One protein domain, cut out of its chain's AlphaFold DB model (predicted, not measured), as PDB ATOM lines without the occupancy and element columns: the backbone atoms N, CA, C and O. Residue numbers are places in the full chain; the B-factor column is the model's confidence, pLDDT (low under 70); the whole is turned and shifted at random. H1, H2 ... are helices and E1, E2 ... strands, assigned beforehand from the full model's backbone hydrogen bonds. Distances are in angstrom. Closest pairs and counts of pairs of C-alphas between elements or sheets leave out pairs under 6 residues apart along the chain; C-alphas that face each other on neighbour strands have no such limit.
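Overview. This is residues 752 to 963 of the 977 residues of the protein "F-box domain-containing protein" of Auricularia subglabra (strain TFB-10046 / SS5) (UniProt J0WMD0). One twisted sheet of eight strands runs through the domain as a wall, with H2 and H3 on one face and the short H1, H4 and H5 only grazing it. After the last strand, the long helix H6 folds back past the wall towards the E1 to E3 part without being on the sheet, and its residues 940 to 949 stick out free. The printed part has 212 residues with six named helices and eight named strands, in the order H1 E1 E2 E3 H2 E4 H3 E5 E6 H4 E7 H5 E8 H6; the sheet, E3 E2 E1 E4 E5 E6 E7 E8, is mixed. The class is mixed, helices and strands, with under half of the residues in named elements. The whole is compact, with a radius of gyration of the C-alphas of 17.7 A, and spans 55 by 43 by 35 A.

Arrangement. From edge to edge of the sheet the strands' lines turn by 92 degrees. Its inner strands E4, residues 818 to 822, and E5, residues 842 to 846, are parallel at 16 degrees, with N 844 and O 819 2.8 A apart. E6, residues 866 to 870, is parallel to E5 (N 845 and O 868, 2.8 A), and E7, residues 898 to 903, to E6 (N 900 and O 867, 2.8 A). The edge strand E8, residues 929 to 933, is parallel to E7 at 26 degrees (N 932 and O 901, 2.8 A). On the other side of E4, E1, residues 763 to 768, is parallel to it at 8 degrees (N 766 and O 820, 2.8 A). E1, E2, residues 785 to 791, and the edge strand E3, residues 794 to 800, form a meander, each strand the antiparallel neighbour of the one before, and two hairpins: N 788 and O 765 are 2.7 A apart, N 787 and O 798 2.8 A. H2, residues 803 to 810, is on the sheet at a height of 8.0 A, only just over E2 with 3 C-alphas, and runs along the strands at 8 degrees to E2 on the local plane. H3, residues 823 to 832, is on the same face and only just stands up from the sheet, its line rising 40.3 degrees. H2 and H3 touch at a steep tilt of 59 degrees, the same way; their closest C-alphas, of Glu 804 and Ile 829, are 4.9 A apart. H1, residues 752 to 758, only grazes the sheet, and its C-alpha 758 is 6.6 A from that of Leu 810 in H2, close but not clearly touching. H4, residues 881 to 888, only just grazes the sheet, with 5 pairs of C-alphas within 10 A. H5, residues 911 to 916, grazes it too, the C-alphas of Leu 913 and Val 931 being 7.0 A apart. H6, residues 939 to 958, is not on the sheet and touches no helix. E4, H3, E5, then E6, H4, E7 and E7, H5, E8 are strand-helix-strand units, parallel neighbour strands with a helix between, and E3, H2, E4 is a split one, with E2 and E1 between its strands; the four crossovers are right-handed. In H2, H4, H5 and H6 every O i to N i+4 pair is within hydrogen-bond range, in H1 2 of 3 and in H3 3 of 6.

Along the chain. H1 begins at C-alpha 752, (-9.656, -61.599, 20.720). E2 is 19.4 A long, E3 18.9 A, E1 17.1 A, E7 16.1 A and H3 15.6 A. E8 begins at C-alpha 929, (1.463, -24.745, 33.464). H6, the longest helix, measures 26.8 A and ends at C-alpha 958, (5.526, -66.372, 50.171).

Size, cuts and confidence. The C-alphas farthest apart, of Arg 924 and Ser 962, are 55.9 A apart. The printed part has no cut. The links E1 to E2, E5 to E6 and H5 to E8 are long. The mean pLDDT of the printed part is 71.7; 92 residues are under 70, among them residues 934 to 963, and H6 has a mean of 45.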
ATOM      1  N   ASP A 752      -8.677 -62.232  21.636       62.94
ATOM      2  CA  ASP A 752      -9.656 -61.599  20.720       62.94
ATOM      3  C   ASP A 752     -10.811 -60.887  21.455       62.94
ATOM      4  O   ASP A 752     -11.253 -59.798  21.086       62.94
ATOM      5  N   GLY A 753     -11.316 -61.505  22.528       62.78
ATOM      6  CA  GLY A 753     -12.407 -60.955  23.330       62.78
ATOM      7  C   GLY A 753     -11.992 -59.887  24.347       62.78
ATOM      8  O   GLY A 753     -12.877 -59.166  24.806       62.78
ATOM      9  N   PHE A 754     -10.698 -59.780  24.676       66.06
ATOM     10  CA  PHE A 754     -10.087 -58.657  25.399       66.06
ATOM     11  C   PHE A 754      -9.795 -57.500  24.435       66.06
ATOM     12  O   PHE A 754     -10.147 -56.369  24.745       66.06
ATOM     13  N   LEU A 755      -9.264 -57.774  23.235       66.12
ATOM     14  CA  LEU A 755      -9.120 -56.780  22.163       66.12
ATOM     15  C   LEU A 755     -10.474 -56.122  21.857       66.12
ATOM     16  O   LEU A 755     -10.612 -54.915  22.006       66.12
ATOM     17  N   GLY A 756     -11.534 -56.910  21.658       69.12
ATOM     18  CA  GLY A 756     -12.914 -56.411  21.547       69.12
ATOM     19  C   GLY A 756     -13.542 -55.843  22.841       69.12
ATOM     20  O   GLY A 756     -14.772 -55.848  22.971       69.12
ATOM     21  N   GLN A 757     -12.738 -55.434  23.826       65.31
ATOM     22  CA  GLN A 757     -13.108 -54.633  25.007       65.31
ATOM     23  C   GLN A 757     -12.170 -53.424  25.147       65.31
ATOM     24  O   GLN A 757     -12.649 -52.309  25.347       65.31
ATOM     25  N   VAL A 758     -10.866 -53.644  24.952       68.44
ATOM     26  CA  VAL A 758      -9.829 -52.638  24.668       68.44
ATOM     27  C   VAL A 758     -10.299 -51.664  23.584       68.44
ATOM     28  O   VAL A 758     -10.210 -50.458  23.775       68.44
ATOM     29  N   ASP A 759     -10.899 -52.164  22.502       71.88
ATOM     30  CA  ASP A 759     -11.389 -51.348  21.388       71.88
ATOM     31  C   ASP A 759     -12.408 -50.275  21.818       71.88
ATOM     32  O   ASP A 759     -12.483 -49.206  21.214       71.88
ATOM     33  N   CYS A 760     -13.180 -50.535  22.880       76.25
ATOM     34  CA  CYS A 760     -14.184 -49.621  23.432       76.25
ATOM     35  C   CYS A 760     -13.663 -48.754  24.593       76.25
ATOM     36  O   CYS A 760     -14.445 -48.019  25.198       76.25
ATOM     37  N   ALA A 761     -12.377 -48.849  24.940       79.81
ATOM     38  CA  ALA A 761     -11.802 -48.166  26.091       79.81
ATOM     39  C   ALA A 761     -11.839 -46.642  25.941       79.81
ATOM     40  O   ALA A 761     -11.383 -46.090  24.941       79.81
ATOM     41  N   ARG A 762     -12.308 -45.953  26.987       85.88
ATOM     42  CA  ARG A 762     -12.218 -44.488  27.088       85.88
ATOM     43  C   ARG A 762     -10.993 -44.027  27.866       85.88
ATOM     44  O   ARG A 762     -10.457 -42.959  27.562       85.88
ATOM     45  N   THR A 763     -10.539 -44.844  28.815       85.88
ATOM     46  CA  THR A 763      -9.327 -44.619  29.599       85.88
ATOM     47  C   THR A 763      -8.444 -45.864  29.571       85.88
ATOM     48  O   THR A 763      -8.918 -46.978  29.797       85.88
ATOM     49  N   ALA A 764      -7.146 -45.680  29.339       88.00
ATOM     50  CA  ALA A 764      -6.143 -46.731  29.494       88.00
ATOM     51  C   ALA A 764      -4.987 -46.241  30.377       88.00
ATOM     52  O   ALA A 764      -4.629 -45.066  30.363       88.00
ATOM     53  N   LEU A 765      -4.422 -47.150  31.163       87.44
ATOM     54  CA  LEU A 765      -3.349 -46.902  32.118       87.44
ATOM     55  C   LEU A 765      -2.385 -48.086  32.059       87.44
ATOM     56  O   LEU A 765      -2.734 -49.191  32.447       87.44
ATOM     57  N   VAL A 766      -1.171 -47.871  31.584       87.31
ATOM     58  CA  VAL A 766      -0.091 -48.859  31.592       87.31
ATOM     59  C   VAL A 766       0.764 -48.580  32.819       87.31
ATOM     60  O   VAL A 766       1.124 -47.433  33.050       87.31
ATOM     61  N   ARG A 767       1.129 -49.591  33.604       84.81
ATOM     62  CA  ARG A 767       2.139 -49.459  34.669       84.81
ATOM     63  C   ARG A 767       3.242 -50.478  34.459       84.81
ATOM     64  O   ARG A 767       2.962 -51.589  34.020       84.81
ATOM     65  N   SER A 768       4.484 -50.135  34.778       81.94
ATOM     66  CA  SER A 768       5.544 -51.143  34.841       81.94
ATOM     67  C   SER A 768       5.211 -52.156  35.922       81.94
ATOM     68  O   SER A 768       4.857 -51.789  37.044       81.94
ATOM     69  N   SER A 769       5.275 -53.434  35.572       78.38
ATOM     70  CA  SER A 769       4.835 -54.490  36.463       78.38
ATOM     71  C   SER A 769       5.915 -54.781  37.496       78.38
ATOM     72  O   SER A 769       7.012 -55.220  37.151       78.38
ATOM     73  N   LEU A 770       5.616 -54.521  38.768       76.31
ATOM     74  CA  LEU A 770       6.564 -54.697  39.866       76.31
ATOM     75  C   LEU A 770       6.193 -55.908  40.723       76.31
ATOM     76  O   LEU A 770       5.033 -56.107  41.087       76.31
ATOM     77  N   ARG A 771       7.201 -56.680  41.135       67.56
ATOM     78  CA  ARG A 771       7.085 -57.669  42.214       67.56
ATOM     79  C   ARG A 771       8.094 -57.322  43.292       67.56
ATOM     80  O   ARG A 771       9.283 -57.227  43.023       67.56
ATOM     81  N   THR A 772       7.622 -57.123  44.524       63.88
ATOM     82  CA  THR A 772       8.483 -56.797  45.682       63.88
ATOM     83  C   THR A 772       9.403 -55.574  45.493       63.88
ATOM     84  O   THR A 772      10.378 -55.432  46.221       63.88
ATOM     85  N   GLY A 773       9.065 -54.670  44.564       69.94
ATOM     86  CA  GLY A 773       9.867 -53.497  44.191       69.94
ATOM     87  C   GLY A 773      10.818 -53.715  43.005       69.94
ATOM     88  O   GLY A 773      11.383 -52.748  42.509       69.94
ATOM     89  N   GLU A 774      10.963 -54.949  42.521       72.19
ATOM     90  CA  GLU A 774      11.760 -55.297  41.340       72.19
ATOM     91  C   GLU A 774      10.882 -55.312  40.078       72.19
ATOM     92  O   GLU A 774       9.716 -55.715  40.129       72.19
ATOM     93  N   GLU A 775      11.438 -54.900  38.936       78.50
ATOM     94  CA  GLU A 775      10.762 -55.016  37.638       78.50
ATOM     95  C   GLU A 775      10.554 -56.483  37.251       78.50
ATOM     96  O   GLU A 775      11.508 -57.262  37.165       78.50
ATOM     97  N   LEU A 776       9.316 -56.854  36.932       72.31
ATOM     98  CA  LEU A 776       9.036 -58.139  36.311       72.31
ATOM     99  C   LEU A 776       9.457 -58.129  34.843       72.31
ATOM    100  O   LEU A 776       9.192 -57.188  34.092       72.31
ATOM    101  N   ARG A 777      10.092 -59.227  34.435       78.69
ATOM    102  CA  ARG A 777      10.531 -59.478  33.065       78.69
ATOM    103  C   ARG A 777      10.065 -60.854  32.608       78.69
ATOM    104  O   ARG A 777       9.872 -61.746  33.436       78.69
ATOM    105  N   ASP A 778       9.838 -61.002  31.307       71.19
ATOM    106  CA  ASP A 778       9.450 -62.276  30.699       71.19
ATOM    107  C   ASP A 778      10.638 -63.255  30.587       71.19
ATOM    108  O   ASP A 778      11.769 -62.960  30.987       71.19
ATOM    109  N   SER A 779      10.390 -64.438  30.019       63.91
ATOM    110  CA  SER A 779      11.408 -65.472  29.790       63.91
ATOM    111  C   SER A 779      12.493 -65.089  28.762       63.91
ATOM    112  O   SER A 779      13.491 -65.803  28.646       63.91
ATOM    113  N   PHE A 780      12.352 -63.951  28.071       70.81
ATOM    114  CA  PHE A 780      13.338 -63.368  27.152       70.81
ATOM    115  C   PHE A 780      14.067 -62.145  27.745       70.81
ATOM    116  O   PHE A 780      15.062 -61.694  27.176       70.81
ATOM    117  N   GLY A 781      13.618 -61.630  28.895       76.12
ATOM    118  CA  GLY A 781      14.164 -60.451  29.573       76.12
ATOM    119  C   GLY A 781      13.454 -59.129  29.248       76.12
ATOM    120  O   GLY A 781      13.887 -58.081  29.746       76.12
ATOM    121  N   ASN A 782      12.374 -59.147  28.460       78.06
ATOM    122  CA  ASN A 782      11.573 -57.958  28.158       78.06
ATOM    123  C   ASN A 782      10.835 -57.488  29.416       78.06
ATOM    124  O   ASN A 782      10.353 -58.312  30.193       78.06
ATOM    125  N   LYS A 783      10.729 -56.172  29.615       79.88
ATOM    126  CA  LYS A 783       9.993 -55.574  30.737       79.88
ATOM    127  C   LYS A 783       8.496 -55.855  30.589       79.88
ATOM    128  O   LYS A 783       7.933 -55.645  29.520       79.88
ATOM    129  N   LEU A 784       7.867 -56.356  31.651       78.44
ATOM    130  CA  LEU A 784       6.429 -56.608  31.686       78.44
ATOM    131  C   LEU A 784       5.695 -55.372  32.206       78.44
ATOM    132  O   LEU A 784       6.098 -54.766  33.197       78.44
ATOM    133  N   TYR A 785       4.578 -55.044  31.568       81.44
ATOM    134  CA  TYR A 785       3.704 -53.941  31.948       81.44
ATOM    135  C   TYR A 785       2.311 -54.469  32.273       81.44
ATOM    136  O   TYR A 785       1.790 -55.317  31.553       81.44
ATOM    137  N   ASP A 786       1.688 -53.951  33.323       80.12
ATOM    138  CA  ASP A 786       0.288 -54.203  33.637       80.12
ATOM    139  C   ASP A 786      -0.570 -53.111  32.964       80.12
ATOM    140  O   ASP A 786      -0.604 -51.958  33.397       80.12
ATOM    141  N   LEU A 787      -1.239 -53.466  31.862       82.62
ATOM    142  CA  LEU A 787      -2.207 -52.625  31.156       82.62
ATOM    143  C   LEU A 787      -3.561 -52.695  31.866       82.62
ATOM    144  O   LEU A 787      -4.310 -53.664  31.727       82.62
ATOM    145  N   GLN A 788      -3.885 -51.634  32.596       80.94
ATOM    146  CA  GLN A 788      -5.222 -51.347  33.080       80.94
ATOM    147  C   GLN A 788      -6.071 -50.692  31.985       80.94
ATOM    148  O   GLN A 788      -5.747 -49.618  31.479       80.94
ATOM    149  N   VAL A 789      -7.223 -51.287  31.689       77.94
ATOM    150  CA  VAL A 789      -8.254 -50.695  30.828       77.94
ATOM    151  C   VAL A 789      -9.455 -50.305  31.681       77.94
ATOM    152  O   VAL A 789      -9.922 -51.108  32.496       77.94
ATOM    153  N   ALA A 790      -9.948 -49.080  31.487       69.44
ATOM    154  CA  ALA A 790     -11.084 -48.529  32.207       69.44
ATOM    155  C   ALA A 790     -12.141 -47.927  31.261       69.44
ATOM    156  O   ALA A 790     -11.885 -47.044  30.440       69.44
ATOM    157  N   ASP A 791     -13.369 -48.396  31.448       65.12
ATOM    158  CA  ASP A 791     -14.604 -47.736  31.027       65.12
ATOM    159  C   ASP A 791     -15.572 -47.748  32.226       65.12
ATOM    160  O   ASP A 791     -15.315 -48.432  33.218       65.12
ATOM    161  N   VAL A 792     -16.669 -46.989  32.160       49.56
ATOM    162  CA  VAL A 792     -17.506 -46.533  33.296       49.56
ATOM    163  C   VAL A 792     -17.932 -47.626  34.303       49.56
ATOM    164  O   VAL A 792     -18.251 -47.297  35.443       49.56
ATOM    165  N   LEU A 793     -17.927 -48.911  33.927       46.28
ATOM    166  CA  LEU A 793     -18.301 -50.045  34.788       46.28
ATOM    167  C   LEU A 793     -17.298 -51.225  34.796       46.28
ATOM    168  O   LEU A 793     -17.654 -52.304  35.272       46.28
ATOM    169  N   ARG A 794     -16.075 -51.084  34.254       53.03
ATOM    170  CA  ARG A 794     -15.092 -52.190  34.173       53.03
ATOM    171  C   ARG A 794     -13.649 -51.736  34.409       53.03
ATOM    172  O   ARG A 794     -13.220 -50.740  33.840       53.03
ATOM    173  N   ARG A 795     -12.890 -52.526  35.184       54.69
ATOM    174  CA  ARG A 795     -11.425 -52.404  35.366       54.69
ATOM    175  C   ARG A 795     -10.796 -53.751  35.022       54.69
ATOM    176  O   ARG A 795     -10.945 -54.701  35.792       54.69
ATOM    177  N   GLN A 796     -10.129 -53.846  33.877       57.03
ATOM    178  CA  GLN A 796      -9.361 -55.036  33.490       57.03
ATOM    179  C   GLN A 796      -7.868 -54.749  33.618       57.03
ATOM    180  O   GLN A 796      -7.474 -53.611  33.396       57.03
ATOM    181  N   LEU A 797      -7.061 -55.750  33.977       63.44
ATOM    182  CA  LEU A 797      -5.607 -55.624  34.141       63.44
ATOM    183  C   LEU A 797      -4.919 -56.793  33.422       63.44
ATOM    184  O   LEU A 797      -5.056 -57.936  33.858       63.44
ATOM    185  N   LEU A 798      -4.214 -56.525  32.323       65.00
ATOM    186  CA  LEU A 798      -3.494 -57.537  31.542       65.00
ATOM    187  C   LEU A 798      -1.989 -57.278  31.597       65.00
ATOM    188  O   LEU A 798      -1.543 -56.185  31.251       65.00
ATOM    189  N   ARG A 799      -1.203 -58.295  31.956       68.81
ATOM    190  CA  ARG A 799       0.259 -58.225  31.888       68.81
ATOM    191  C   ARG A 799       0.774 -58.531  30.481       68.81
ATOM    192  O   ARG A 799       0.458 -59.585  29.938       68.81
ATOM    193  N   ILE A 800       1.578 -57.631  29.914       69.56
ATOM    194  CA  ILE A 800       2.083 -57.694  28.530       69.56
ATOM    195  C   ILE A 800       3.564 -57.268  28.431       69.56
ATOM    196  O   ILE A 800       3.939 -56.273  29.049       69.56
ATOM    197  N   PRO A 801       4.413 -57.969  27.647       54.50
ATOM    198  CA  PRO A 801       5.793 -57.557  27.355       54.50
ATOM    199  C   PRO A 801       5.858 -56.513  26.233       54.50
ATOM    200  O   PRO A 801       6.710 -55.633  26.232       54.50
ATOM    201  N   GLU A 802       4.925 -56.582  25.283       69.75
ATOM    202  CA  GLU A 802       4.870 -55.730  24.094       69.75
ATOM    203  C   GLU A 802       3.720 -54.720  24.210       69.75
ATOM    204  O   GLU A 802       2.848 -54.648  23.341       69.75
ATOM    205  N   ALA A 803       3.694 -53.948  25.307       70.69
ATOM    206  CA  ALA A 803       2.622 -52.985  25.592       70.69
ATOM    207  C   ALA A 803       2.315 -52.068  24.400       70.69
ATOM    208  O   ALA A 803       1.158 -51.833  24.056       70.69
ATOM    209  N   GLU A 804       3.374 -51.646  23.718       75.19
ATOM    210  CA  GLU A 804       3.370 -50.877  22.480       75.19
ATOM    211  C   GLU A 804       2.450 -51.476  21.402       75.19
ATOM    212  O   GLU A 804       1.654 -50.746  20.821       75.19
ATOM    213  N   ARG A 805       2.473 -52.798  21.153       75.12
ATOM    214  CA  ARG A 805       1.634 -53.430  20.111       75.12
ATOM    215  C   ARG A 805       0.155 -53.434  20.483       75.12
ATOM    216  O   ARG A 805      -0.692 -53.206  19.619       75.12
ATOM    217  N   THR A 806      -0.168 -53.663  21.755       72.75
ATOM    218  CA  THR A 806      -1.550 -53.571  22.253       72.75
ATOM    219  C   THR A 806      -2.052 -52.123  22.212       72.75
ATOM    220  O   THR A 806      -3.198 -51.875  21.840       72.75
ATOM    221  N   LEU A 807      -1.182 -51.150  22.494       74.19
ATOM    222  CA  LEU A 807      -1.493 -49.720  22.404       74.19
ATOM    223  C   LEU A 807      -1.597 -49.224  20.952       74.19
ATOM    224  O   LEU A 807      -2.430 -48.370  20.667       74.19
ATOM    225  N   CYS A 808      -0.852 -49.799  20.007       76.81
ATOM    226  CA  CYS A 808      -1.070 -49.572  18.576       76.81
ATOM    227  C   CYS A 808      -2.426 -50.117  18.099       76.81
ATOM    228  O   CYS A 808      -2.993 -49.556  17.165       76.81
ATOM    229  N   ARG A 809      -2.985 -51.160  18.739       73.00
ATOM    230  CA  ARG A 809      -4.378 -51.582  18.487       73.00
ATOM    231  C   ARG A 809      -5.380 -50.567  19.053       73.00
ATOM    232  O   ARG A 809      -6.269 -50.156  18.317       73.00
ATOM    233  N   LEU A 810      -5.160 -50.056  20.271       69.56
ATOM    234  CA  LEU A 810      -5.922 -48.918  20.826       69.56
ATOM    235  C   LEU A 810      -5.864 -47.659  19.943       69.56
ATOM    236  O   LEU A 810      -6.860 -46.956  19.815       69.56
ATOM    237  N   ALA A 811      -4.730 -47.385  19.294       66.88
ATOM    238  CA  ALA A 811      -4.578 -46.251  18.379       66.88
ATOM    239  C   ALA A 811      -5.483 -46.333  17.133       66.88
ATOM    240  O   ALA A 811      -5.664 -45.333  16.440       66.88
ATOM    241  N   PHE A 812      -6.060 -47.503  16.832       67.25
ATOM    242  CA  PHE A 812      -7.039 -47.661  15.757       67.25
ATOM    243  C   PHE A 812      -8.484 -47.378  16.182       67.25
ATOM    244  O   PHE A 812      -9.353 -47.434  15.309       67.25
ATOM    245  N   THR A 813      -8.772 -47.090  17.459       69.12
ATOM    246  CA  THR A 813     -10.154 -46.910  17.924       69.12
ATOM    247  C   THR A 813     -10.487 -45.463  18.275       69.12
ATOM    248  O   THR A 813      -9.818 -44.796  19.066       69.12
ATOM    249  N   ASP A 814     -11.583 -44.967  17.694       74.44
ATOM    250  CA  ASP A 814     -12.093 -43.601  17.870       74.44
ATOM    251  C   ASP A 814     -12.781 -43.407  19.241       74.44
ATOM    252  O   ASP A 814     -13.853 -42.804  19.339       74.44
ATOM    253  N   HIS A 815     -12.219 -43.985  20.310       83.19
ATOM    254  CA  HIS A 815     -12.839 -44.099  21.636       83.19
ATOM    255  C   HIS A 815     -11.913 -43.717  22.803       83.19
ATOM    256  O   HIS A 815     -12.421 -43.244  23.824       83.19
ATOM    257  N   LEU A 816     -10.586 -43.835  22.653       88.00
ATOM    258  CA  LEU A 816      -9.622 -43.511  23.711       88.00
ATOM    259  C   LEU A 816      -9.496 -41.988  23.918       88.00
ATOM    260  O   LEU A 816      -9.172 -41.249  22.989       88.00
ATOM    261  N   VAL A 817      -9.746 -41.522  25.147       90.75
ATOM    262  CA  VAL A 817      -9.830 -40.090  25.512       90.75
ATOM    263  C   VAL A 817      -8.792 -39.681  26.563       90.75
ATOM    264  O   VAL A 817      -8.325 -38.539  26.529       90.75
ATOM    265  N   ASP A 818      -8.414 -40.589  27.465       91.25
ATOM    266  CA  ASP A 818      -7.391 -40.393  28.504       91.25
ATOM    267  C   ASP A 818      -6.435 -41.600  28.512       91.25
ATOM    268  O   ASP A 818      -6.885 -42.747  28.443       91.25
ATOM    269  N   LEU A 819      -5.125 -41.361  28.547       92.00
ATOM    270  CA  LEU A 819      -4.102 -42.403  28.422       92.00
ATOM    271  C   LEU A 819      -2.923 -42.118  29.357       92.00
ATOM    272  O   LEU A 819      -2.301 -41.063  29.263       92.00
ATOM    273  N   ALA A 820      -2.575 -43.079  30.210       91.56
ATOM    274  CA  ALA A 820      -1.419 -43.024  31.101       91.56
ATOM    275  C   ALA A 820      -0.438 -44.174  30.812       91.56
ATOM    276  O   ALA A 820      -0.893 -45.292  30.577       91.56
ATOM    277  N   LEU A 821       0.880 -43.927  30.794       92.38
ATOM    278  CA  LEU A 821       1.899 -44.968  30.571       92.38
ATOM    279  C   LEU A 821       3.343 -44.559  30.953       92.38
ATOM    280  O   LEU A 821       3.634 -43.362  31.055       92.38
ATOM    281  N   PRO A 822       4.280 -45.525  31.093       89.62
ATOM    282  CA  PRO A 822       5.712 -45.245  31.194       89.62
ATOM    283  C   PRO A 822       6.250 -44.573  29.926       89.62
ATOM    284  O   PRO A 822       5.812 -44.887  28.814       89.62
ATOM    285  N   LEU A 823       7.234 -43.683  30.071       87.12
ATOM    286  CA  LEU A 823       7.753 -42.894  28.950       87.12
ATOM    287  C   LEU A 823       8.333 -43.747  27.808       87.12
ATOM    288  O   LEU A 823       8.150 -43.416  26.637       87.12
ATOM    289  N   GLU A 824       9.010 -44.848  28.137       84.12
ATOM    290  CA  GLU A 824       9.595 -45.769  27.153       84.12
ATOM    291  C   GLU A 824       8.536 -46.342  26.193       84.12
ATOM    292  O   GLU A 824       8.717 -46.305  24.975       84.12
ATOM    293  N   VAL A 825       7.375 -46.737  26.728       85.31
ATOM    294  CA  VAL A 825       6.269 -47.319  25.955       85.31
ATOM    295  C   VAL A 825       5.667 -46.294  24.980       85.31
ATOM    296  O   VAL A 825       5.268 -46.656  23.874       85.31
ATOM    297  N   TRP A 826       5.660 -44.998  25.326       88.81
ATOM    298  CA  TRP A 826       5.142 -43.937  24.447       88.81
ATOM    299  C   TRP A 826       5.967 -43.792  23.166       88.81
ATOM    300  O   TRP A 826       5.419 -43.644  22.072       88.81
ATOM    301  N   TYR A 827       7.289 -43.889  23.289       83.44
ATOM    302  CA  TYR A 827       8.199 -43.815  22.148       83.44
ATOM    303  C   TYR A 827       8.339 -45.132  21.378       83.44
ATOM    304  O   TYR A 827       8.761 -45.091  20.222       83.44
ATOM    305  N   GLY A 828       7.962 -46.267  21.968       80.81
ATOM    306  CA  GLY A 828       7.835 -47.546  21.266       80.81
ATOM    307  C   GLY A 828       6.591 -47.637  20.368       80.81
ATOM    308  O   GLY A 828       6.646 -48.212  19.281       80.81
ATOM    309  N   ILE A 829       5.490 -46.970  20.744       82.06
ATOM    310  CA  ILE A 829       4.292 -46.827  19.891       82.06
ATOM    311  C   ILE A 829       4.613 -46.075  18.584       82.06
ATOM    312  O   ILE A 829       4.137 -46.462  17.516       82.06
ATOM    313  N   GLY A 830       5.420 -45.007  18.652       75.25
ATOM    314  CA  GLY A 830       5.691 -44.096  17.527       75.25
ATOM    315  C   GLY A 830       6.159 -44.781  16.227       75.25
ATOM    316  O   GLY A 830       5.526 -44.590  15.189       75.25
ATOM    317  N   PRO A 831       7.210 -45.626  16.249       73.12
ATOM    318  CA  PRO A 831       7.684 -46.377  15.082       73.12
ATOM    319  C   PRO A 831       6.691 -47.389  14.495       73.12
ATOM    320  O   PRO A 831       6.925 -47.877  13.390       73.12
ATOM    321  N   MET A 832       5.623 -47.744  15.216       64.19
ATOM    322  CA  MET A 832       4.685 -48.799  14.817       64.19
ATOM    323  C   MET A 832       3.378 -48.288  14.192       64.19
ATOM    324  O   MET A 832       2.537 -49.106  13.810       64.19
ATOM    325  N   GLY A 833       3.196 -46.974  13.999       58.56
ATOM    326  CA  GLY A 833       2.038 -46.480  13.251       58.56
ATOM    327  C   GLY A 833       2.077 -45.015  12.813       58.56
ATOM    328  O   GLY A 833       2.036 -44.111  13.639       58.56
ATOM    329  N   ASP A 834       1.944 -44.784  11.503       65.62
ATOM    330  CA  ASP A 834       1.683 -43.467  10.884       65.62
ATOM    331  C   ASP A 834       0.298 -42.862  11.240       65.62
ATOM    332  O   ASP A 834      -0.159 -41.915  10.594       65.62
ATOM    333  N   ARG A 835      -0.444 -43.439  12.199       73.00
ATOM    334  CA  ARG A 835      -1.839 -43.066  12.489       73.00
ATOM    335  C   ARG A 835      -1.958 -42.231  13.766       73.00
ATOM    336  O   ARG A 835      -1.390 -42.615  14.786       73.00
ATOM    337  N   PRO A 836      -2.724 -41.127  13.737       80.62
ATOM    338  CA  PRO A 836      -2.925 -40.292  14.909       80.62
ATOM    339  C   PRO A 836      -3.938 -40.889  15.894       80.62
ATOM    340  O   PRO A 836      -4.962 -41.436  15.489       80.62
ATOM    341  N   PHE A 837      -3.733 -40.643  17.187       86.00
ATOM    342  CA  PHE A 837      -4.770 -40.816  18.205       86.00
ATOM    343  C   PHE A 837      -5.801 -39.680  18.086       86.00
ATOM    344  O   PHE A 837      -5.649 -38.613  18.687       86.00
ATOM    345  N   PHE A 838      -6.849 -39.880  17.281       85.50
ATOM    346  CA  PHE A 838      -7.786 -38.809  16.915       85.50
ATOM    347  C   PHE A 838      -8.564 -38.198  18.089       85.50
ATOM    348  O   PHE A 838      -8.810 -36.992  18.056       85.50
ATOM    349  N   LEU A 839      -8.950 -38.978  19.108       90.06
ATOM    350  CA  LEU A 839      -9.739 -38.490  20.255       90.06
ATOM    351  C   LEU A 839      -8.950 -38.318  21.560       90.06
ATOM    352  O   LEU A 839      -9.517 -37.824  22.539       90.06
ATOM    353  N   LEU A 840      -7.661 -38.676  21.587       91.88
ATOM    354  CA  LEU A 840      -6.870 -38.605  22.811       91.88
ATOM    355  C   LEU A 840      -6.756 -37.150  23.273       91.88
ATOM    356  O   LEU A 840      -6.182 -36.315  22.580       91.88
ATOM    357  N   SER A 841      -7.328 -36.855  24.440       93.38
ATOM    358  CA  SER A 841      -7.457 -35.498  24.985       93.38
ATOM    359  C   SER A 841      -6.492 -35.221  26.137       93.38
ATOM    360  O   SER A 841      -6.085 -34.074  26.339       93.38
ATOM    361  N   ARG A 842      -6.088 -36.274  26.855       93.62
ATOM    362  CA  ARG A 842      -5.169 -36.231  27.991       93.62
ATOM    363  C   ARG A 842      -4.163 -37.374  27.910       93.62
ATOM    364  O   ARG A 842      -4.555 -38.517  27.708       93.62
ATOM    365  N   LEU A 843      -2.887 -37.044  28.081       93.75
ATOM    366  CA  LEU A 843      -1.769 -37.984  28.139       93.75
ATOM    367  C   LEU A 843      -1.046 -37.812  29.478       93.75
ATOM    368  O   LEU A 843      -0.703 -36.686  29.835       93.75
ATOM    369  N   ALA A 844      -0.789 -38.898  30.201       92.62
ATOM    370  CA  ALA A 844      -0.000 -38.904  31.428       92.62
ATOM    371  C   ALA A 844       1.225 -39.817  31.282       92.62
ATOM    372  O   ALA A 844       1.097 -41.022  31.081       92.62
ATOM    373  N   LEU A 845       2.420 -39.244  31.387       91.94
ATOM    374  CA  LEU A 845       3.684 -39.965  31.267       91.94
ATOM    375  C   LEU A 845       4.321 -40.094  32.651       91.94
ATOM    376  O   LEU A 845       4.406 -39.110  33.386       91.94
ATOM    377  N   HIS A 846       4.759 -41.295  33.011       88.31
ATOM    378  CA  HIS A 846       5.481 -41.577  34.257       88.31
ATOM    379  C   HIS A 846       6.776 -42.349  33.994       88.31
ATOM    380  O   HIS A 846       7.070 -42.703  32.854       88.31
ATOM    381  N   GLU A 847       7.564 -42.576  35.053       82.12
ATOM    382  CA  GLU A 847       8.858 -43.282  34.978       82.12
ATOM    383  C   GLU A 847       9.797 -42.600  33.965       82.12
ATOM    384  O   GLU A 847      10.356 -43.194  33.045       82.12
ATOM    385  N   ILE A 848       9.903 -41.274  34.120       79.75
ATOM    386  CA  ILE A 848      10.727 -40.376  33.303       79.75
ATOM    387  C   ILE A 848      12.176 -40.447  33.816       79.75
ATOM    388  O   ILE A 848      12.745 -39.466  34.290       79.75
ATOM    389  N   ASP A 849      12.769 -41.639  33.755       68.38
ATOM    390  CA  ASP A 849      14.091 -41.920  34.335       68.38
ATOM    391  C   ASP A 849      15.225 -41.254  33.531       68.38
ATOM    392  O   ASP A 849      16.283 -40.917  34.065       68.38
ATOM    393  N   SER A 850      14.999 -40.994  32.237       66.50
ATOM    394  CA  SER A 850      15.771 -40.003  31.481       66.50
ATOM    395  C   SER A 850      14.994 -39.454  30.282       66.50
ATOM    396  O   SER A 850      14.296 -40.191  29.589       66.50
ATOM    397  N   MET A 851      15.186 -38.168  29.968       66.00
ATOM    398  CA  MET A 851      14.712 -37.555  28.713       66.00
ATOM    399  C   MET A 851      15.734 -37.695  27.561       66.00
ATOM    400  O   MET A 851      15.644 -36.996  26.554       66.00
ATOM    401  N   THR A 852      16.756 -38.547  27.706       56.09
ATOM    402  CA  THR A 852      17.936 -38.588  26.822       56.09
ATOM    403  C   THR A 852      18.130 -39.958  26.169       56.09
ATOM    404  O   THR A 852      19.016 -40.715  26.561       56.09
ATOM    405  N   GLY A 853      17.337 -40.271  25.139       55.75
ATOM    406  CA  GLY A 853      17.546 -41.492  24.341       55.75
ATOM    407  C   GLY A 853      16.574 -41.735  23.182       55.75
ATOM    408  O   GLY A 853      16.894 -42.465  22.247       55.75
ATOM    409  N   THR A 854      15.402 -41.107  23.204       59.97
ATOM    410  CA  THR A 854      14.268 -41.431  22.330       59.97
ATOM    411  C   THR A 854      14.370 -40.736  20.969       59.97
ATOM    412  O   THR A 854      13.884 -39.624  20.786       59.97
ATOM    413  N   GLN A 855      15.026 -41.394  20.006       66.88
ATOM    414  CA  GLN A 855      15.169 -40.894  18.625       66.88
ATOM    415  C   GLN A 855      13.905 -41.082  17.763       66.88
ATOM    416  O   GLN A 855      13.804 -40.488  16.690       66.88
ATOM    417  N   SER A 856      12.953 -41.903  18.214       72.88
ATOM    418  CA  SER A 856      11.659 -42.102  17.555       72.88
ATOM    419  C   SER A 856      10.795 -40.836  17.623       72.88
ATOM    420  O   SER A 856      10.693 -40.244  18.701       72.88
ATOM    421  N   PRO A 857      10.105 -40.434  16.539       78.69
ATOM    422  CA  PRO A 857       9.050 -39.432  16.647       78.69
ATOM    423  C   PRO A 857       7.897 -39.984  17.512       78.69
ATOM    424  O   PRO A 857       7.564 -41.166  17.383       78.69
ATOM    425  N   PRO A 858       7.280 -39.173  18.390       79.50
ATOM    426  CA  PRO A 858       6.089 -39.590  19.124       79.50
ATOM    427  C   PRO A 858       4.876 -39.709  18.179       79.50
ATOM    428  O   PRO A 858       4.843 -39.051  17.132       79.50
ATOM    429  N   PRO A 859       3.863 -40.520  18.530       80.88
ATOM    430  CA  PRO A 859       2.632 -40.610  17.750       80.88
ATOM    431  C   PRO A 859       1.858 -39.282  17.784       80.88
ATOM    432  O   PRO A 859       1.863 -38.554  18.775       80.88
ATOM    433  N   THR A 860       1.170 -38.956  16.687       83.62
ATOM    434  CA  THR A 860       0.458 -37.673  16.541       83.62
ATOM    435  C   THR A 860      -0.904 -37.698  17.243       83.62
ATOM    436  O   THR A 860      -1.607 -38.705  17.217       83.62
ATOM    437  N   CYS A 861      -1.300 -36.612  17.914       88.69
ATOM    438  CA  CYS A 861      -2.509 -36.587  18.757       88.69
ATOM    439  C   CYS A 861      -3.301 -35.275  18.570       88.69
ATOM    440  O   CYS A 861      -3.250 -34.387  19.424       88.69
ATOM    441  N   PRO A 862      -4.050 -35.110  17.462       88.31
ATOM    442  CA  PRO A 862      -4.645 -33.826  17.072       88.31
ATOM    443  C   PRO A 862      -5.708 -33.276  18.041       88.31
ATOM    444  O   PRO A 862      -6.033 -32.094  17.952       88.31
ATOM    445  N   SER A 863      -6.229 -34.089  18.968       91.50
ATOM    446  CA  SER A 863      -7.156 -33.655  20.030       91.50
ATOM    447  C   SER A 863      -6.499 -33.435  21.399       91.50
ATOM    448  O   SER A 863      -7.205 -33.066  22.343       91.50
ATOM    449  N   LEU A 864      -5.181 -33.639  21.533       93.00
ATOM    450  CA  LEU A 864      -4.490 -33.595  22.823       93.00
ATOM    451  C   LEU A 864      -4.503 -32.175  23.398       93.00
ATOM    452  O   LEU A 864      -4.034 -31.235  22.763       93.00
ATOM    453  N   ARG A 865      -5.049 -32.038  24.608       93.44
ATOM    454  CA  ARG A 865      -5.234 -30.769  25.333       93.44
ATOM    455  C   ARG A 865      -4.429 -30.711  26.623       93.44
ATOM    456  O   ARG A 865      -4.004 -29.624  27.007       93.44
ATOM    457  N   THR A 866      -4.229 -31.854  27.273       94.06
ATOM    458  CA  THR A 866      -3.559 -31.950  28.572       94.06
ATOM    459  C   THR A 866      -2.413 -32.948  28.514       94.06
ATOM    460  O   THR A 866      -2.623 -34.101  28.147       94.06
ATOM    461  N   ILE A 867      -1.223 -32.529  28.943       93.56
ATOM    462  CA  ILE A 867      -0.106 -33.436  29.239       93.56
ATOM    463  C   ILE A 867       0.159 -33.403  30.747       93.56
ATOM    464  O   ILE A 867       0.235 -32.326  31.334       93.56
ATOM    465  N   VAL A 868       0.302 -34.574  31.363       92.94
ATOM    466  CA  VAL A 868       0.747 -34.757  32.749       92.94
ATOM    467  C   VAL A 868       2.100 -35.464  32.726       92.94
ATOM    468  O   VAL A 868       2.250 -36.480  32.050       92.94
ATOM    469  N   LEU A 869       3.083 -34.941  33.452       91.06
ATOM    470  CA  LEU A 869       4.418 -35.516  33.590       91.06
ATOM    471  C   LEU A 869       4.654 -35.850  35.067       91.06
ATOM    472  O   LEU A 869       4.776 -34.947  35.894       91.06
ATOM    473  N   HIS A 870       4.698 -37.138  35.397       86.75
ATOM    474  CA  HIS A 870       5.053 -37.617  36.731       86.75
ATOM    475  C   HIS A 870       6.573 -37.764  36.830       86.75
ATOM    476  O   HIS A 870       7.177 -38.565  36.112       86.75
ATOM    477  N   GLU A 871       7.184 -36.979  37.712       69.75
ATOM    478  CA  GLU A 871       8.641 -36.909  37.853       69.75
ATOM    479  C   GLU A 871       9.222 -38.205  38.459       69.75
ATOM    480  O   GLU A 871       8.613 -38.829  39.336       69.75
ATOM    481  N   ALA A 872      10.407 -38.614  37.995       56.53
ATOM    482  CA  ALA A 872      11.199 -39.663  38.637       56.53
ATOM    483  C   ALA A 872      11.905 -39.119  39.895       56.53
ATOM    484  O   ALA A 872      12.198 -37.929  39.986       56.53
ATOM    485  N   ALA A 873      12.194 -39.986  40.869       51.28
ATOM    486  CA  ALA A 873      12.760 -39.568  42.160       51.28
ATOM    487  C   ALA A 873      14.197 -39.005  42.062       51.28
ATOM    488  O   ALA A 873      14.611 -38.203  42.901       51.28
ATOM    489  N   ASP A 874      14.948 -39.388  41.027       54.50
ATOM    490  CA  ASP A 874      16.348 -39.003  40.837       54.50
ATOM    491  C   ASP A 874      16.476 -37.655  40.104       54.50
ATOM    492  O   ASP A 874      16.838 -37.582  38.927       54.50
ATOM    493  N   GLY A 875      16.238 -36.553  40.826       53.16
ATOM    494  CA  GLY A 875      16.323 -35.161  40.341       53.16
ATOM    495  C   GLY A 875      17.724 -34.662  39.916       53.16
ATOM    496  O   GLY A 875      18.039 -33.483  40.070       53.16
ATOM    497  N   GLY A 876      18.601 -35.541  39.420       49.72
ATOM    498  CA  GLY A 876      20.019 -35.272  39.166       49.72
ATOM    499  C   GLY A 876      20.395 -34.839  37.742       49.72
ATOM    500  O   GLY A 876      21.529 -34.403  37.537       49.72
ATOM    501  N   ARG A 877      19.509 -34.973  36.739       57.44
ATOM    502  CA  ARG A 877      19.826 -34.665  35.324       57.44
ATOM    503  C   ARG A 877      18.669 -34.010  34.566       57.44
ATOM    504  O   ARG A 877      17.934 -34.665  33.836       57.44
ATOM    505  N   SER A 878      18.582 -32.685  34.672       55.81
ATOM    506  CA  SER A 878      17.736 -31.875  33.789       55.81
ATOM    507  C   SER A 878      18.241 -31.951  32.338       55.81
ATOM    508  O   SER A 878      19.290 -31.397  32.003       55.81
ATOM    509  N   GLY A 879      17.509 -32.677  31.489       66.12
ATOM    510  CA  GLY A 879      17.558 -32.496  30.036       66.12
ATOM    511  C   GLY A 879      16.733 -31.274  29.614       66.12
ATOM    512  O   GLY A 879      16.038 -30.679  30.434       66.12
ATOM    513  N   ASP A 880      16.767 -30.903  28.332       78.06
ATOM    514  CA  ASP A 880      15.949 -29.790  27.830       78.06
ATOM    515  C   ASP A 880      14.455 -30.166  27.812       78.06
ATOM    516  O   ASP A 880      13.923 -30.720  26.847       78.06
ATOM    517  N   LEU A 881      13.783 -29.847  28.919       78.94
ATOM    518  CA  LEU A 881      12.356 -30.058  29.137       78.94
ATOM    519  C   LEU A 881      11.489 -29.297  28.119       78.94
ATOM    520  O   LEU A 881      10.425 -29.781  27.736       78.94
ATOM    521  N   CYS A 882      11.950 -28.141  27.632       79.44
ATOM    522  CA  CYS A 882      11.260 -27.388  26.587       79.44
ATOM    523  C   CYS A 882      11.346 -28.111  25.238       79.44
ATOM    524  O   CYS A 882      10.340 -28.179  24.535       79.44
ATOM    525  N   ALA A 883      12.501 -28.680  24.882       81.00
ATOM    526  CA  ALA A 883      12.651 -29.494  23.674       81.00
ATOM    527  C   ALA A 883      11.850 -30.808  23.753       81.00
ATOM    528  O   ALA A 883      11.233 -31.213  22.769       81.00
ATOM    529  N   PHE A 884      11.803 -31.442  24.928       82.50
ATOM    530  CA  PHE A 884      10.998 -32.639  25.181       82.50
ATOM    531  C   PHE A 884       9.490 -32.371  25.015       82.50
ATOM    532  O   PHE A 884       8.825 -33.037  24.221       82.50
ATOM    533  N   VAL A 885       8.959 -31.339  25.685       84.56
ATOM    534  CA  VAL A 885       7.548 -30.930  25.555       84.56
ATOM    535  C   VAL A 885       7.224 -30.459  24.132       84.56
ATOM    536  O   VAL A 885       6.156 -30.787  23.619       84.56
ATOM    537  N   ALA A 886       8.145 -29.762  23.456       84.69
ATOM    538  CA  ALA A 886       7.992 -29.389  22.048       84.69
ATOM    539  C   ALA A 886       7.850 -30.612  21.126       84.69
ATOM    540  O   ALA A 886       7.019 -30.597  20.221       84.69
ATOM    541  N   GLY A 887       8.625 -31.674  21.381       83.50
ATOM    542  CA  GLY A 887       8.518 -32.947  20.668       83.50
ATOM    543  C   GLY A 887       7.170 -33.630  20.896       83.50
ATOM    544  O   GLY A 887       6.508 -34.001  19.933       83.50
ATOM    545  N   LEU A 888       6.712 -33.735  22.150       81.88
ATOM    546  CA  LEU A 888       5.395 -34.307  22.480       81.88
ATOM    547  C   LEU A 888       4.223 -33.500  21.894       81.88
ATOM    548  O   LEU A 888       3.211 -34.068  21.491       81.88
ATOM    549  N   ALA A 889       4.347 -32.174  21.821       81.88
ATOM    550  CA  ALA A 889       3.333 -31.300  21.237       81.88
ATOM    551  C   ALA A 889       3.354 -31.271  19.691       81.88
ATOM    552  O   ALA A 889       2.471 -30.663  19.075       81.88
ATOM    553  N   GLN A 890       4.334 -31.905  19.037       81.19
ATOM    554  CA  GLN A 890       4.483 -31.868  17.584       81.19
ATOM    555  C   GLN A 890       3.387 -32.694  16.888       81.19
ATOM    556  O   GLN A 890       3.419 -33.919  16.858       81.19
ATOM    557  N   GLY A 891       2.411 -32.005  16.288       75.19
ATOM    558  CA  GLY A 891       1.221 -32.633  15.691       75.19
ATOM    559  C   GLY A 891       0.019 -32.742  16.641       75.19
ATOM    560  O   GLY A 891      -0.963 -33.404  16.305       75.19
ATOM    561  N   CYS A 892       0.082 -32.080  17.798       81.56
ATOM    562  CA  CYS A 892      -1.018 -31.951  18.756       81.56
ATOM    563  C   CYS A 892      -1.776 -30.619  18.586       81.56
ATOM    564  O   CYS A 892      -1.365 -29.749  17.812       81.56
ATOM    565  N   ALA A 893      -2.884 -30.431  19.314       75.50
ATOM    566  CA  ALA A 893      -3.586 -29.147  19.330       75.50
ATOM    567  C   ALA A 893      -2.730 -28.078  20.039       75.50
ATOM    568  O   ALA A 893      -2.526 -28.129  21.250       75.50
ATOM    569  N   TYR A 894      -2.224 -27.101  19.281       77.50
ATOM    570  CA  TYR A 894      -1.324 -26.064  19.790       77.50
ATOM    571  C   TYR A 894      -2.023 -24.695  19.945       77.50
ATOM    572  O   TYR A 894      -2.695 -24.249  19.010       77.50
ATOM    573  N   PRO A 895      -1.814 -23.967  21.062       85.06
ATOM    574  CA  PRO A 895      -1.183 -24.427  22.300       85.06
ATOM    575  C   PRO A 895      -2.115 -25.363  23.086       85.06
ATOM    576  O   PRO A 895      -3.341 -25.208  23.031       85.06
ATOM    577  N   LEU A 896      -1.519 -26.267  23.866       89.62
ATOM    578  CA  LEU A 896      -2.210 -27.150  24.807       89.62
ATOM    579  C   LEU A 896      -3.029 -26.328  25.819       89.62
ATOM    580  O   LEU A 896      -2.707 -25.177  26.127       89.62
ATOM    581  N   GLU A 897      -4.085 -26.911  26.380       93.44
ATOM    582  CA  GLU A 897      -4.892 -26.269  27.425       93.44
ATOM    583  C   GLU A 897      -4.199 -26.347  28.796       93.44
ATOM    584  O   GLU A 897      -4.241 -25.369  29.550       93.44
ATOM    585  N   SER A 898      -3.502 -27.455  29.086       92.31
ATOM    586  CA  SER A 898      -2.741 -27.642  30.328       92.31
ATOM    587  C   SER A 898      -1.478 -28.501  30.160       92.31
ATOM    588  O   SER A 898      -1.471 -29.493  29.428       92.31
ATOM    589  N   LEU A 899      -0.424 -28.143  30.892       92.06
ATOM    590  CA  LEU A 899       0.763 -28.955  31.152       92.06
ATOM    591  C   LEU A 899       0.937 -29.066  32.672       92.06
ATOM    592  O   LEU A 899       1.112 -28.054  33.351       92.06
ATOM    593  N   VAL A 900       0.881 -30.286  33.197       91.19
ATOM    594  CA  VAL A 900       0.880 -30.578  34.635       91.19
ATOM    595  C   VAL A 900       2.147 -31.335  35.013       91.19
ATOM    596  O   VAL A 900       2.430 -32.387  34.444       91.19
ATOM    597  N   PHE A 901       2.880 -30.848  36.010       88.06
ATOM    598  CA  PHE A 901       3.995 -31.564  36.632       88.06
ATOM    599  C   PHE A 901       3.537 -32.185  37.949       88.06
ATOM    600  O   PHE A 901       3.151 -31.458  38.864       88.06
ATOM    601  N   ALA A 902       3.554 -33.513  38.047       86.38
ATOM    602  CA  ALA A 902       2.974 -34.250  39.163       86.38
ATOM    603  C   ALA A 902       4.053 -34.897  40.049       86.38
ATOM    604  O   ALA A 902       4.826 -35.741  39.591       86.38
ATOM    605  N   ALA A 903       4.077 -34.537  41.334       78.19
ATOM    606  CA  ALA A 903       4.979 -35.146  42.315       78.19
ATOM    607  C   ALA A 903       4.496 -36.556  42.702       78.19
ATOM    608  O   ALA A 903       3.324 -36.728  43.045       78.19
ATOM    609  N   ARG A 904       5.391 -37.558  42.688       68.12
ATOM    610  CA  ARG A 904       5.062 -38.940  43.097       68.12
ATOM    611  C   ARG A 904       5.067 -39.138  44.619       68.12
ATOM    612  O   ARG A 904       4.317 -39.971  45.114       68.12
ATOM    613  N   ASP A 905       5.865 -38.356  45.346       67.19
ATOM    614  CA  ASP A 905       5.907 -38.313  46.812       67.19
ATOM    615  C   ASP A 905       5.631 -36.872  47.294       67.19
ATOM    616  O   ASP A 905       6.427 -35.978  47.005       67.19
ATOM    617  N   PRO A 906       4.520 -36.604  48.009       59.28
ATOM    618  CA  PRO A 906       4.215 -35.279  48.552       59.28
ATOM    619  C   PRO A 906       4.968 -34.960  49.858       59.28
ATOM    620  O   PRO A 906       4.844 -33.850  50.372       59.28
ATOM    621  N   THR A 907       5.709 -35.915  50.432       61.69
ATOM    622  CA  THR A 907       6.471 -35.748  51.684       61.69
ATOM    623  C   THR A 907       7.922 -35.323  51.451       61.69
ATOM    624  O   THR A 907       8.525 -34.708  52.334       61.69
ATOM    625  N   ALA A 908       8.458 -35.570  50.253       56.72
ATOM    626  CA  ALA A 908       9.753 -35.079  49.800       56.72
ATOM    627  C   ALA A 908       9.593 -33.733  49.054       56.72
ATOM    628  O   ALA A 908       9.126 -33.718  47.913       56.72
ATOM    629  N   PRO A 909       9.983 -32.581  49.640       58.53
ATOM    630  CA  PRO A 909       9.932 -31.299  48.941       58.53
ATOM    631  C   PRO A 909      11.019 -31.245  47.856       58.53
ATOM    632  O   PRO A 909      12.163 -30.888  48.138       58.53
ATOM    633  N   ASN A 910      10.675 -31.623  46.621       64.38
ATOM    634  CA  ASN A 910      11.630 -31.684  45.516       64.38
ATOM    635  C   ASN A 910      11.829 -30.303  44.846       64.38
ATOM    636  O   ASN A 910      10.916 -29.821  44.165       64.38
ATOM    637  N   PRO A 911      13.003 -29.648  44.979       63.22
ATOM    638  CA  PRO A 911      13.227 -28.315  44.417       63.22
ATOM    639  C   PRO A 911      13.269 -28.282  42.879       63.22
ATOM    640  O   PRO A 911      13.151 -27.200  42.301       63.22
ATOM    641  N   SER A 912      13.403 -29.425  42.190       64.62
ATOM    642  CA  SER A 912      13.325 -29.473  40.721       64.62
ATOM    643  C   SER A 912      11.934 -29.122  40.190       64.62
ATOM    644  O   SER A 912      11.849 -28.530  39.116       64.62
ATOM    645  N   LEU A 913      10.851 -29.393  40.928       65.00
ATOM    646  CA  LEU A 913       9.485 -29.052  40.506       65.00
ATOM    647  C   LEU A 913       9.218 -27.544  40.572       65.00
ATOM    648  O   LEU A 913       8.667 -26.966  39.631       65.00
ATOM    649  N   GLU A 914       9.660 -26.877  41.643       66.31
ATOM    650  CA  GLU A 914       9.568 -25.415  41.740       66.31
ATOM    651  C   GLU A 914      10.452 -24.727  40.692       66.31
ATOM    652  O   GLU A 914      10.013 -23.772  40.047       66.31
ATOM    653  N   ALA A 915      11.657 -25.256  40.444       65.06
ATOM    654  CA  ALA A 915      12.510 -24.792  39.355       65.06
ATOM    655  C   ALA A 915      11.853 -25.011  37.979       65.06
ATOM    656  O   ALA A 915      11.835 -24.088  37.162       65.06
ATOM    657  N   SER A 916      11.241 -26.177  37.739       65.88
ATOM    658  CA  SER A 916      10.575 -26.521  36.474       65.88
ATOM    659  C   SER A 916       9.447 -25.548  36.140       65.88
ATOM    660  O   SER A 916       9.347 -25.098  34.997       65.88
ATOM    661  N   ARG A 917       8.675 -25.114  37.147       63.41
ATOM    662  CA  ARG A 917       7.637 -24.074  37.016       63.41
ATOM    663  C   ARG A 917       8.175 -22.715  36.544       63.41
ATOM    664  O   ARG A 917       7.407 -21.910  36.028       63.41
ATOM    665  N   SER A 918       9.471 -22.451  36.718       62.44
ATOM    666  CA  SER A 918      10.140 -21.216  36.283       62.44
ATOM    667  C   SER A 918      10.862 -21.324  34.931       62.44
ATOM    668  O   SER A 918      11.476 -20.349  34.504       62.44
ATOM    669  N   THR A 919      10.796 -22.479  34.252       73.50
ATOM    670  CA  THR A 919      11.495 -22.739  32.977       73.50
ATOM    671  C   THR A 919      10.937 -21.860  31.848       73.50
ATOM    672  O   THR A 919       9.832 -22.134  31.367       73.50
ATOM    673  N   PRO A 920      11.664 -20.828  31.368       73.50
ATOM    674  CA  PRO A 920      11.077 -19.853  30.456       73.50
ATOM    675  C   PRO A 920      10.854 -20.452  29.065       73.50
ATOM    676  O   PRO A 920      11.808 -20.812  28.374       73.50
ATOM    677  N   GLY A 921       9.600 -20.508  28.619       81.69
ATOM    678  CA  GLY A 921       9.216 -20.987  27.292       81.69
ATOM    679  C   GLY A 921       8.197 -22.128  27.283       81.69
ATOM    680  O   GLY A 921       7.598 -22.354  26.229       81.69
ATOM    681  N   LEU A 922       7.942 -22.802  28.411       81.44
ATOM    682  CA  LEU A 922       6.866 -23.804  28.514       81.44
ATOM    683  C   LEU A 922       5.477 -23.178  28.295       81.44
ATOM    684  O   LEU A 922       4.598 -23.801  27.702       81.44
ATOM    685  N   GLU A 923       5.310 -21.904  28.655       83.94
ATOM    686  CA  GLU A 923       4.084 -21.110  28.480       83.94
ATOM    687  C   GLU A 923       3.770 -20.799  27.003       83.94
ATOM    688  O   GLU A 923       2.715 -20.251  26.683       83.94
ATOM    689  N   ARG A 924       4.681 -21.134  26.078       86.44
ATOM    690  CA  ARG A 924       4.404 -21.121  24.632       86.44
ATOM    691  C   ARG A 924       3.637 -22.368  24.200       86.44
ATOM    692  O   ARG A 924       2.813 -22.285  23.296       86.44
ATOM    693  N   TRP A 925       3.908 -23.503  24.843       85.12
ATOM    694  CA  TRP A 925       3.368 -24.814  24.478       85.12
ATOM    695  C   TRP A 925       2.027 -25.114  25.149       85.12
ATOM    696  O   TRP A 925       1.197 -25.780  24.536       85.12
ATOM    697  N   ALA A 926       1.784 -24.585  26.354       89.31
ATOM    698  CA  ALA A 926       0.522 -24.733  27.076       89.31
ATOM    699  C   ALA A 926       0.010 -23.401  27.644       89.31
ATOM    700  O   ALA A 926       0.781 -22.588  28.151       89.31
ATOM    701  N   ARG A 927      -1.317 -23.199  27.609       90.56
ATOM    702  CA  ARG A 927      -2.003 -22.035  28.206       90.56
ATOM    703  C   ARG A 927      -1.889 -21.995  29.730       90.56
ATOM    704  O   ARG A 927      -1.898 -20.916  30.315       90.56
ATOM    705  N   THR A 928      -1.815 -23.171  30.345       91.44
ATOM    706  CA  THR A 928      -1.687 -23.363  31.789       91.44
ATOM    707  C   THR A 928      -0.493 -24.268  32.040       91.44
ATOM    708  O   THR A 928      -0.400 -25.325  31.421       91.44
ATOM    709  N   VAL A 929       0.396 -23.877  32.951       89.31
ATOM    710  CA  VAL A 929       1.463 -24.745  33.464       89.31
ATOM    711  C   VAL A 929       1.285 -24.848  34.979       89.31
ATOM    712  O   VAL A 929       1.425 -23.844  35.686       89.31
ATOM    713  N   SER A 930       0.921 -26.031  35.475       89.44
ATOM    714  CA  SER A 930       0.701 -26.304  36.901       89.44
ATOM    715  C   SER A 930       1.741 -27.278  37.457       89.44
ATOM    716  O   SER A 930       2.311 -28.099  36.742       89.44
ATOM    717  N   VAL A 931       1.980 -27.174  38.764       85.00
ATOM    718  CA  VAL A 931       2.641 -28.212  39.558       85.00
ATOM    719  C   VAL A 931       1.586 -28.739  40.520       85.00
ATOM    720  O   VAL A 931       1.000 -27.956  41.270       85.00
ATOM    721  N   GLU A 932       1.330 -30.038  40.475       86.44
ATOM    722  CA  GLU A 932       0.346 -30.727  41.301       86.44
ATOM    723  C   GLU A 932       1.067 -31.693  42.245       86.44
ATOM    724  O   GLU A 932       1.618 -32.721  41.849       86.44
ATOM    725  N   PHE A 933       1.061 -31.352  43.532       77.06
ATOM    726  CA  PHE A 933       1.387 -32.299  44.591       77.06
ATOM    727  C   PHE A 933       0.174 -33.220  44.741       77.06
ATOM    728  O   PHE A 933      -0.921 -32.733  45.024       77.06
ATOM    729  N   GLY A 934       0.351 -34.512  44.447       64.50
ATOM    730  CA  GLY A 934      -0.755 -35.422  44.141       64.50
ATOM    731  C   GLY A 934      -1.866 -35.451  45.193       64.50
ATOM    732  O   GLY A 934      -1.599 -35.592  46.388       64.50
ATOM    733  N   ASP A 935      -3.120 -35.357  44.737       47.53
ATOM    734  CA  ASP A 935      -4.295 -35.477  45.600       47.53
ATOM    735  C   ASP A 935      -4.297 -36.855  46.286       47.53
ATOM    736  O   ASP A 935      -4.395 -37.909  45.641       47.53
ATOM    737  N   GLN A 936      -4.190 -36.831  47.617       47.41
ATOM    738  CA  GLN A 936      -4.083 -38.020  48.460       47.41
ATOM    739  C   GLN A 936      -5.321 -38.925  48.401       47.41
ATOM    740  O   GLN A 936      -5.265 -40.033  48.919       47.41
ATOM    741  N   SER A 937      -6.434 -38.501  47.796       40.25
ATOM    742  CA  SER A 937      -7.653 -39.309  47.693       40.25
ATOM    743  C   SER A 937      -7.669 -40.264  46.495       40.25
ATOM    744  O   SER A 937      -8.207 -41.365  46.612       40.25
ATOM    745  N   VAL A 938      -7.078 -39.889  45.353       45.59
ATOM    746  CA  VAL A 938      -7.117 -40.706  44.121       45.59
ATOM    747  C   VAL A 938      -5.918 -41.641  44.060       45.59
ATOM    748  O   VAL A 938      -6.095 -42.860  44.030       45.59
ATOM    749  N   ALA A 939      -4.703 -41.088  44.136       48.25
ATOM    750  CA  ALA A 939      -3.470 -41.873  44.068       48.25
ATOM    751  C   ALA A 939      -3.428 -42.948  45.165       48.25
ATOM    752  O   ALA A 939      -3.127 -44.102  44.882       48.25
ATOM    753  N   ARG A 940      -3.837 -42.603  46.394       45.59
ATOM    754  CA  ARG A 940      -3.875 -43.526  47.539       45.59
ATOM    755  C   ARG A 940      -4.989 -44.571  47.446       45.59
ATOM    756  O   ARG A 940      -4.817 -45.644  48.000       45.59
ATOM    757  N   ARG A 941      -6.111 -44.312  46.757       46.16
ATOM    758  CA  ARG A 941      -7.163 -45.331  46.537       46.16
ATOM    759  C   ARG A 941      -6.741 -46.370  45.506       46.16
ATOM    760  O   ARG A 941      -6.977 -47.557  45.717       46.16
ATOM    761  N   GLU A 942      -6.094 -45.940  44.427       50.78
ATOM    762  CA  GLU A 942      -5.491 -46.867  43.466       50.78
ATOM    763  C   GLU A 942      -4.325 -47.626  44.104       50.78
ATOM    764  O   GLU A 942      -4.312 -48.852  44.077       50.78
ATOM    765  N   GLN A 943      -3.411 -46.915  44.769       47.47
ATOM    766  CA  GLN A 943      -2.277 -47.512  45.470       47.47
ATOM    767  C   GLN A 943      -2.726 -48.481  46.570       47.47
ATOM    768  O   GLN A 943      -2.190 -49.572  46.612       47.47
ATOM    769  N   LEU A 944      -3.743 -48.180  47.387       45.66
ATOM    770  CA  LEU A 944      -4.267 -49.144  48.368       45.66
ATOM    771  C   LEU A 944      -4.913 -50.364  47.702       45.66
ATOM    772  O   LEU A 944      -4.748 -51.470  48.204       45.66
ATOM    773  N   SER A 945      -5.623 -50.212  46.578       45.50
ATOM    774  CA  SER A 945      -6.142 -51.373  45.840       45.50
ATOM    775  C   SER A 945      -5.009 -52.264  45.328       45.50
ATOM    776  O   SER A 945      -5.116 -53.489  45.390       45.50
ATOM    777  N   ASP A 946      -3.945 -51.651  44.816       48.31
ATOM    778  CA  ASP A 946      -2.858 -52.336  44.121       48.31
ATOM    779  C   ASP A 946      -1.799 -52.869  45.113       48.31
ATOM    780  O   ASP A 946      -1.243 -53.943  44.898       48.31
ATOM    781  N   GLU A 947      -1.591 -52.196  46.251       49.28
ATOM    782  CA  GLU A 947      -0.836 -52.686  47.412       49.28
ATOM    783  C   GLU A 947      -1.577 -53.825  48.105       49.28
ATOM    784  O   GLU A 947      -0.951 -54.832  48.404       49.28
ATOM    785  N   ILE A 948      -2.900 -53.739  48.305       48.88
ATOM    786  CA  ILE A 948      -3.664 -54.857  48.877       48.88
ATOM    787  C   ILE A 948      -3.607 -56.064  47.940       48.88
ATOM    788  O   ILE A 948      -3.324 -57.160  48.407       48.88
ATOM    789  N   ASP A 949      -3.820 -55.913  46.631       46.50
ATOM    790  CA  ASP A 949      -3.730 -57.055  45.713       46.50
ATOM    791  C   ASP A 949      -2.287 -57.555  45.509       46.50
ATOM    792  O   ASP A 949      -2.078 -58.761  45.350       46.50
ATOM    793  N   GLY A 950      -1.290 -56.668  45.556       45.59
ATOM    794  CA  GLY A 950       0.135 -56.990  45.444       45.59
ATOM    795  C   GLY A 950       0.700 -57.672  46.691       45.59
ATOM    796  O   GLY A 950       1.350 -58.713  46.575       45.59
ATOM    797  N   GLU A 951       0.406 -57.154  47.886       43.09
ATOM    798  CA  GLU A 951       0.691 -57.827  49.155       43.09
ATOM    799  C   GLU A 951      -0.098 -59.125  49.270       43.09
ATOM    800  O   GLU A 951       0.474 -60.119  49.689       43.09
ATOM    801  N   TYR A 952      -1.365 -59.192  48.853       44.59
ATOM    802  CA  TYR A 952      -2.129 -60.441  48.919       44.59
ATOM    803  C   TYR A 952      -1.564 -61.504  47.963       44.59
ATOM    804  O   TYR A 952      -1.401 -62.656  48.359       44.59
ATOM    805  N   ALA A 953      -1.170 -61.130  46.740       42.56
ATOM    806  CA  ALA A 953      -0.458 -62.028  45.828       42.56
ATOM    807  C   ALA A 953       0.909 -62.462  46.390       42.56
ATOM    808  O   ALA A 953       1.277 -63.631  46.280       42.56
ATOM    809  N   LYS A 954       1.641 -61.552  47.042       41.03
ATOM    810  CA  LYS A 954       2.905 -61.840  47.732       41.03
ATOM    811  C   LYS A 954       2.699 -62.784  48.922       41.03
ATOM    812  O   LYS A 954       3.361 -63.806  48.989       41.03
ATOM    813  N   LEU A 955       1.742 -62.521  49.808       43.03
ATOM    814  CA  LEU A 955       1.410 -63.339  50.981       43.03
ATOM    815  C   LEU A 955       0.907 -64.739  50.593       43.03
ATOM    816  O   LEU A 955       1.185 -65.697  51.311       43.03
ATOM    817  N   VAL A 956       0.222 -64.879  49.451       41.00
ATOM    818  CA  VAL A 956      -0.200 -66.173  48.878       41.00
ATOM    819  C   VAL A 956       0.962 -66.941  48.222       41.00
ATOM    820  O   VAL A 956       0.917 -68.167  48.169       41.00
ATOM    821  N   LEU A 957       2.012 -66.262  47.745       41.06
ATOM    822  CA  LEU A 957       3.191 -66.899  47.131       41.06
ATOM    823  C   LEU A 957       4.339 -67.166  48.121       41.06
ATOM    824  O   LEU A 957       5.040 -68.167  47.976       41.06
ATOM    825  N   ASP A 958       4.503 -66.301  49.120       35.62
ATOM    826  CA  ASP A 958       5.526 -66.372  50.171       35.62
ATOM    827  C   ASP A 958       4.985 -67.083  51.437       35.62
ATOM    828  O   ASP A 958       5.757 -67.547  52.277       35.62
ATOM    829  N   GLY A 959       3.658 -67.239  51.547       40.81
ATOM    830  CA  GLY A 959       2.987 -68.205  52.422       40.81
ATOM    831  C   GLY A 959       2.726 -67.775  53.870       40.81
ATOM    832  O   GLY A 959       2.576 -68.658  54.718       40.81
ATOM    833  N   ASP A 960       2.682 -66.474  54.190       33.84
ATOM    834  CA  ASP A 960       2.637 -65.965  55.581       33.84
ATOM    835  C   ASP A 960       1.496 -64.972  55.898       33.84
ATOM    836  O   ASP A 960       1.686 -63.922  56.505       33.84
ATOM    837  N   GLY A 961       0.267 -65.315  55.502       41.41
ATOM    838  CA  GLY A 961      -0.937 -64.475  55.654       41.41
ATOM    839  C   GLY A 961      -1.506 -64.291  57.076       41.41
ATOM    840  O   GLY A 961      -2.717 -64.154  57.215       41.41
ATOM    841  N   SER A 962      -0.689 -64.318  58.133       37.62
ATOM    842  CA  SER A 962      -1.141 -64.385  59.542       37.62
ATOM    843  C   SER A 962      -1.236 -63.034  60.281       37.62
ATOM    844  O   SER A 962      -1.216 -63.007  61.512       37.62
ATOM    845  N   ARG A 963      -1.297 -61.898  59.563       33.66
ATOM    846  CA  ARG A 963      -0.972 -60.574  60.143       33.66
ATOM    847  C   ARG A 963      -1.943 -59.410  59.888       33.66
ATOM    848  O   ARG A 963      -1.547 -58.260  60.062       33.66
TER     849      ARG A 963